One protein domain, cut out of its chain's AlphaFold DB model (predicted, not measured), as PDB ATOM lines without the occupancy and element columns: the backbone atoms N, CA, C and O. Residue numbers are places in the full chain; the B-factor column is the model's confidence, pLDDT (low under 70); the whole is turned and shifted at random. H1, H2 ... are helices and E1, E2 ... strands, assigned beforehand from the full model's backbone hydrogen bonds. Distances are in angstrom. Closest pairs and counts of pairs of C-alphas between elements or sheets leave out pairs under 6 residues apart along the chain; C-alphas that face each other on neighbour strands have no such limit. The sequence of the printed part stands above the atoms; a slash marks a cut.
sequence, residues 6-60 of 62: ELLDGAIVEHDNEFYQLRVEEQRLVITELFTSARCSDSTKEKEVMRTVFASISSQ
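AT A GLANCE: This is residues 6 to 60 of the 62 residues of an uncharacterized protein of Vibrio fortis (UniProt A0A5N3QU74). A twisted three-stranded sheet has one long helix, H1, packed over one face, making two layers. The strands form a meander, each the antiparallel neighbour of the one before, in the order E1, E2, E3. The 55 printed residues, with E1, E2, E3 and H1 along the chain, are mixed in class and compact, with a radius of gyration of the C-alphas of 10.6 A and spans of 29 by 26 by 19 A.

HOW THE PARTS SIT: The sheet is only just strongly twisted, its C-alphas up to 4.4 A off the best plane. In the hairpin of E2, residues 18 to 25, and E3, residues 28 to 33, N 23 and O 30 are 2.8 A apart. In that of E1, residues 12 to 15, and E2, N 13 and O 20 are 2.8 A apart. H1, residues 43 to 58, is on the sheet; its closest C-alphas to E1 are Val 49 and His 15, 6.2 A. Every O i to N i+4 pair in H1 is within hydrogen-bond range.

IN THESE COORDINATES: E2 measures 21.7 A, E3 16.5 A, E1 9.9 A and H1 22.3 A. C-alpha 12 is at (124.814, 154.979, 123.459), C-alpha 58 at (137.745, 148.469, 131.269).

THE WHOLE: The printed part has no cut and no long link. Residues 59 to 60 are under pLDDT 70.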
ATOM      1  N   GLU A   6     121.419 146.722 134.018       84.44
ATOM      2  CA  GLU A   6     120.494 147.834 134.280       84.44
ATOM      3  C   GLU A   6     121.197 149.195 134.230       84.44
ATOM      4  O   GLU A   6     120.592 150.189 133.847       84.44
ATOM      5  N   LEU A   7     122.496 149.243 134.549       85.25
ATOM      6  CA  LEU A   7     123.294 150.471 134.460       85.25
ATOM      7  C   LEU A   7     123.606 150.874 133.014       85.25
ATOM      8  O   LEU A   7     124.093 151.977 132.780       85.25
ATOM      9  N   LEU A   8     123.364 149.978 132.056       87.50
ATOM     10  CA  LEU A   8     123.575 150.227 130.635       87.50
ATOM     11  C   LEU A   8     122.296 150.700 129.933       87.50
ATOM     12  O   LEU A   8     122.358 151.024 128.748       87.50
ATOM     13  N   ASP A   9     121.147 150.738 130.616       91.38
ATOM     14  CA  ASP A   9     119.894 151.164 129.995       91.38
ATOM     15  C   ASP A   9     119.970 152.633 129.550       91.38
ATOM     16  O   ASP A   9     120.292 153.536 130.323       91.38
ATOM     17  N   GLY A  10     119.704 152.870 128.267       90.44
ATOM     18  CA  GLY A  10     119.803 154.178 127.630       90.44
ATOM     19  C   GLY A  10     121.209 154.572 127.170       90.44
ATOM     20  O   GLY A  10     121.338 155.614 126.525       90.44
ATOM     21  N   ALA A  11     122.241 153.768 127.441       91.19
ATOM     22  CA  ALA A  11     123.596 154.049 126.977       91.19
ATOM     23  C   ALA A  11     123.684 154.026 125.443       91.19
ATOM     24  O   ALA A  11     123.009 153.238 124.776       91.19
ATOM     25  N   ILE A  12     124.543 154.887 124.895       93.25
ATOM     26  CA  ILE A  12     124.814 154.979 123.459       93.25
ATOM     27  C   ILE A  12     126.251 154.538 123.199       93.25
ATOM     28  O   ILE A  12     127.171 154.939 123.909       93.25
ATOM     29  N   VAL A  13     126.428 153.717 122.169       92.25
ATOM     30  CA  VAL A  13     127.707 153.136 121.766       92.25
ATOM     31  C   VAL A  13     127.916 153.411 120.289       92.25
ATOM     32  O   VAL A  13     127.035 153.132 119.480       92.25
ATOM     33  N   GLU A  14     129.083 153.931 119.936       92.81
ATOM     34  CA  GLU A  14     129.523 154.035 118.547       92.81
ATOM     35  C   GLU A  14     130.356 152.796 118.192       92.81
ATOM     36  O   GLU A  14     131.308 152.456 118.898       92.81
ATOM     37  N   HIS A  15     129.989 152.101 117.116       90.62
ATOM     38  CA  HIS A  15     130.720 150.949 116.585       90.62
ATOM     39  C   HIS A  15     130.611 150.937 115.062       90.62
ATOM     40  O   HIS A  15     129.509 150.993 114.529       90.62
ATOM     41  N   ASP A  16     131.750 150.864 114.371       89.06
ATOM     42  CA  ASP A  16     131.831 150.832 112.899       89.06
ATOM     43  C   ASP A  16     131.069 151.981 112.195       89.06
ATOM     44  O   ASP A  16     130.352 151.782 111.220       89.06
ATOM     45  N   ASN A  17     131.211 153.210 112.715       90.44
ATOM     46  CA  ASN A  17     130.497 154.425 112.275       90.44
ATOM     47  C   ASN A  17     128.964 154.383 112.429       90.44
ATOM     48  O   ASN A  17     128.262 155.254 111.909       90.44
ATOM     49  N   GLU A  18     128.433 153.406 113.156       92.19
ATOM     50  CA  GLU A  18     127.021 153.310 113.497       92.19
ATOM     51  C   GLU A  18     126.824 153.531 114.998       92.19
ATOM     52  O   GLU A  18     127.686 153.222 115.823       92.19
ATOM     53  N   PHE A  19     125.666 154.080 115.357       93.69
ATOM     54  CA  PHE A  19     125.321 154.372 116.742       93.69
ATOM     55  C   PHE A  19     124.244 153.412 117.214       93.69
ATOM     56  O   PHE A  19     123.198 153.272 116.579       93.69
ATOM     57  N   TYR A  20     124.487 152.802 118.364       94.38
ATOM     58  CA  TYR A  20     123.610 151.835 118.998       94.38
ATOM     59  C   TYR A  20     123.146 152.363 120.338       94.38
ATOM     60  O   TYR A  20     123.935 152.901 121.108       94.38
ATOM     61  N   GLN A  21     121.872 152.167 120.632       94.56
ATOM     62  CA  GLN A  21     121.308 152.353 121.950       94.56
ATOM     63  C   GLN A  21     121.147 150.993 122.622       94.56
ATOM     64  O   GLN A  21     120.611 150.047 122.038       94.56
ATOM     65  N   LEU A  22     121.603 150.915 123.864       92.81
ATOM     66  CA  LEU A  22     121.365 149.794 124.754       92.81
ATOM     67  C   LEU A  22     120.066 150.045 125.520       92.81
ATOM     68  O   LEU A  22     119.849 151.131 126.059       92.81
ATOM     69  N   ARG A  23     119.188 149.048 125.552       92.00
ATOM     70  CA  ARG A  23     117.918 149.086 126.281       92.00
ATOM     71  C   ARG A  23     117.780 147.839 127.126       92.00
ATOM     72  O   ARG A  23     118.171 146.765 126.681       92.00
ATOM     73  N   VAL A  24     117.223 147.952 128.322       90.06
ATOM     74  CA  VAL A  24     116.923 146.775 129.146       90.06
ATOM     75  C   VAL A  24     115.430 146.475 129.084       90.06
ATOM     76  O   VAL A  24     114.602 147.235 129.574       90.06
ATOM     77  N   GLU A  25     115.087 145.334 128.495       89.88
ATOM     78  CA  GLU A  25     113.722 144.820 128.389       89.88
ATOM     79  C   GLU A  25     113.656 143.455 129.078       89.88
ATOM     80  O   GLU A  25     114.437 142.563 128.758       89.88
ATOM     81  N   GLU A  26     112.747 143.272 130.041       87.88
ATOM     82  CA  GLU A  26     112.554 141.984 130.737       87.88
ATOM     83  C   GLU A  26     113.862 141.367 131.295       87.88
ATOM     84  O   GLU A  26     114.093 140.163 131.198       87.88
ATOM     85  N   GLN A  27     114.739 142.201 131.875       81.06
ATOM     86  CA  GLN A  27     116.081 141.827 132.375       81.06
ATOM     87  C   GLN A  27     117.070 141.365 131.290       81.06
ATOM     88  O   GLN A  27     118.096 140.749 131.589       81.06
ATOM     89  N   ARG A  28     116.792 141.662 130.021       83.50
ATOM     90  CA  ARG A  28     117.684 141.394 128.893       83.50
ATOM     91  C   ARG A  28     118.115 142.694 128.252       83.50
ATOM     92  O   ARG A  28     117.320 143.609 128.076       83.50
ATOM     93  N   LEU A  29     119.382 142.744 127.871       87.81
ATOM     94  CA  LEU A  29     119.897 143.840 127.074       87.81
ATOM     95  C   LEU A  29     119.450 143.650 125.621       87.81
ATOM     96  O   LEU A  29     119.627 142.578 125.042       87.81
ATOM     97  N   VAL A  30     118.872 144.695 125.052       91.44
ATOM     98  CA  VAL A  30     118.467 144.810 123.659       91.44
ATOM     99  C   VAL A  30     119.300 145.918 123.038       91.44
ATOM    100  O   VAL A  30     119.429 147.001 123.605       91.44
ATOM    101  N   ILE A  31     119.878 145.634 121.876       93.25
ATOM    102  CA  ILE A  31     120.696 146.587 121.131       93.25
ATOM    103  C   ILE A  31     119.892 147.041 119.918       93.25
ATOM    104  O   ILE A  31     119.460 146.223 119.102       93.25
ATOM    105  N   THR A  32     119.675 148.344 119.799       94.44
ATOM    106  CA  THR A  32     118.957 148.951 118.673       94.44
ATOM    107  C   THR A  32     119.825 150.005 118.015       94.44
ATOM    108  O   THR A  32     120.479 150.777 118.706       94.44
ATOM    109  N   GLU A  33     119.809 150.094 116.694       93.38
ATOM    110  CA  GLU A  33     120.402 151.227 115.985       93.38
ATOM    111  C   GLU A  33     119.665 152.529 116.334       93.38
ATOM    112  O   GLU A  33     118.436 152.602 116.279       93.38
ATOM    113  N   LEU A  34     120.417 153.576 116.670       92.81
ATOM    114  CA  LEU A  34     119.886 154.828 117.209       92.81
ATOM    115  C   LEU A  34     119.011 155.589 116.201       92.81
ATOM    116  O   LEU A  34     117.981 156.146 116.572       92.81
ATOM    117  N   PHE A  35     119.406 155.623 114.925       90.88
ATOM    118  CA  PHE A  35     118.734 156.444 113.908       90.88
ATOM    119  C   PHE A  35     117.606 155.722 113.176       90.88
ATOM    120  O   PHE A  35     116.653 156.358 112.731       90.88
ATOM    121  N   THR A  36     117.701 154.401 113.044       90.44
ATOM    122  CA  THR A  36     116.698 153.579 112.354       90.44
ATOM    123  C   THR A  36     115.706 152.953 113.331       90.44
ATOM    124  O   THR A  36     114.648 152.490 112.908       90.44
ATOM    125  N   SER A  37     116.032 152.930 114.633       87.75
ATOM    126  CA  SER A  37     115.333 152.139 115.656       87.75
ATOM    127  C   SER A  37     115.265 150.643 115.322       87.75
ATOM    128  O   SER A  37     114.481 149.902 115.920       87.75
ATOM    129  N   ALA A  38     116.073 150.176 114.363       88.75
ATOM    130  CA  ALA A  38     116.121 148.778 113.985       88.75
ATOM    131  C   ALA A  38     116.791 147.983 115.104       88.75
ATOM    132  O   ALA A  38     117.865 148.335 115.595       88.75
ATOM    133  N   ARG A  39     116.156 146.886 115.516       89.19
ATOM    134  CA  ARG A  39     116.775 145.958 116.457       89.19
ATOM    135  C   ARG A  39     117.940 145.259 115.772       89.19
ATOM    136  O   ARG A  39     117.778 144.722 114.678       89.19
ATOM    137  N   CYS A  40     119.084 145.213 116.443       86.50
ATOM    138  CA  CYS A  40     120.201 144.404 115.996       86.50
ATOM    139  C   CYS A  40     119.799 142.926 116.119       86.50
ATOM    140  O   CYS A  40     119.673 142.395 117.218       86.50
ATOM    141  N   SER A  41     119.506 142.271 114.996       80.38
ATOM    142  CA  SER A  41     119.139 140.848 114.961       80.38
ATOM    143  C   SER A  41     120.330 139.927 114.683       80.38
ATOM    144  O   SER A  41     120.186 138.705 114.715       80.38
ATOM    145  N   ASP A  42     121.494 140.496 114.369       88.06
ATOM    146  CA  ASP A  42     122.713 139.747 114.091       88.06
ATOM    147  C   ASP A  42     123.508 139.511 115.382       88.06
ATOM    148  O   ASP A  42     124.113 140.420 115.950       88.06
ATOM    149  N   SER A  43     123.552 138.247 115.808       85.25
ATOM    150  CA  SER A  43     124.276 137.818 117.010       85.25
ATOM    151  C   SER A  43     125.788 138.085 116.976       85.25
ATOM    152  O   SER A  43     126.426 138.134 118.030       85.25
ATOM    153  N   THR A  44     126.388 138.214 115.790       88.88
ATOM    154  CA  THR A  44     127.806 138.568 115.640       88.88
ATOM    155  C   THR A  44     127.991 140.037 115.978       88.88
ATOM    156  O   THR A  44     128.822 140.382 116.817       88.88
ATOM    157  N   LYS A  45     127.141 140.881 115.395       88.44
ATOM    158  CA  LYS A  45     127.174 142.330 115.558       88.44
ATOM    159  C   LYS A  45     126.820 142.752 116.985       88.44
ATOM    160  O   LYS A  45     127.543 143.552 117.574       88.44
ATOM    161  N   GLU A  46     125.825 142.116 117.612       89.19
ATOM    162  CA  GLU A  46     125.536 142.317 119.042       89.19
ATOM    163  C   GLU A  46     126.762 142.038 119.926       89.19
ATOM    164  O   GLU A  46     127.076 142.811 120.833       89.19
ATOM    165  N   LYS A  47     127.500 140.948 119.663       90.12
ATOM    166  CA  LYS A  47     128.707 140.607 120.436       90.12
ATOM    167  C   LYS A  47     129.819 141.629 120.253       90.12
ATOM    168  O   LYS A  47     130.555 141.881 121.204       90.12
ATOM    169  N   GLU A  48     129.978 142.177 119.054       91.81
ATOM    170  CA  GLU A  48     130.981 143.204 118.779       91.81
ATOM    171  C   GLU A  48     130.655 144.514 119.493       91.81
ATOM    172  O   GLU A  48     131.506 145.014 120.225       91.81
ATOM    173  N   VAL A  49     129.410 144.994 119.394       90.25
ATOM    174  CA  VAL A  49     128.949 146.185 120.127       90.25
ATOM    175  C   VAL A  49     129.170 146.003 121.630       90.25
ATOM    176  O   VAL A  49     129.731 146.876 122.292       90.25
ATOM    177  N   MET A  50     128.833 144.830 122.173       89.06
ATOM    178  CA  MET A  50     129.097 144.526 123.580       89.06
ATOM    179  C   MET A  50     130.588 144.520 123.919       89.06
ATOM    180  O   MET A  50     130.969 145.028 124.971       89.06
ATOM    181  N   ARG A  51     131.458 143.981 123.059       89.31
ATOM    182  CA  ARG A  51     132.916 144.040 123.275       89.31
ATOM    183  C   ARG A  51     133.420 145.475 123.331       89.31
ATOM    184  O   ARG A  51     134.245 145.766 124.194       89.31
ATOM    185  N   THR A  52     132.906 146.352 122.475       88.06
ATOM    186  CA  THR A  52     133.229 147.783 122.492       88.06
ATOM    187  C   THR A  52     132.820 148.413 123.824       88.06
ATOM    188  O   THR A  52     133.649 149.050 124.469       88.06
ATOM    189  N   VAL A  53     131.611 148.121 124.323       86.81
ATOM    190  CA  VAL A  53     131.155 148.547 125.663       86.81
ATOM    191  C   VAL A  53     132.116 148.081 126.756       86.81
ATOM    192  O   VAL A  53     132.571 148.880 127.576       86.81
ATOM    193  N   PHE A  54     132.465 146.791 126.768       84.62
ATOM    194  CA  PHE A  54     133.378 146.237 127.769       84.62
ATOM    195  C   PHE A  54     134.768 146.876 127.699       84.62
ATOM    196  O   PHE A  54     135.369 147.126 128.746       84.62
ATOM    197  N   ALA A  55     135.278 147.150 126.497       84.62
ATOM    198  CA  ALA A  55     136.571 147.793 126.304       84.62
ATOM    199  C   ALA A  55     136.572 149.230 126.843       84.62
ATOM    200  O   ALA A  55     137.513 149.602 127.539       84.62
ATOM    201  N   SER A  56     135.510 150.001 126.592       80.12
ATOM    202  CA  SER A  56     135.362 151.372 127.095       80.12
ATOM    203  C   SER A  56     135.228 151.448 128.616       80.12
ATOM    204  O   SER A  56     135.727 152.391 129.219       80.12
ATOM    205  N   ILE A  57     134.583 150.462 129.246       77.69
ATOM    206  CA  ILE A  57     134.464 150.396 130.713       77.69
ATOM    207  C   ILE A  57     135.793 149.968 131.345       77.69
ATOM    208  O   ILE A  57     136.202 150.515 132.362       77.69
ATOM    209  N   SER A  58     136.486 149.007 130.732       71.56
ATOM    210  CA  SER A  58     137.745 148.469 131.269       71.56
ATOM    211  C   SER A  58     138.935 149.416 131.089       71.56
ATOM    212  O   SER A  58     139.952 149.242 131.753       71.56
ATOM    213  N   SER A  59     138.845 150.375 130.165       66.62
ATOM    214  CA  SER A  59     139.907 151.343 129.888       66.62
ATOM    215  C   SER A  59     139.845 152.597 130.759       66.62
ATOM    216  O   SER A  59     140.741 153.434 130.646       66.62
ATOM    217  N   GLN A  60     138.840 152.743 131.631       53.50
ATOM    218  CA  GLN A  60     138.811 153.839 132.595       53.50
ATOM    219  C   GLN A  60     139.768 153.532 133.763       53.50
ATOM    220  O   GLN A  60     139.555 152.538 134.458       53.50
TER     221      GLN A  60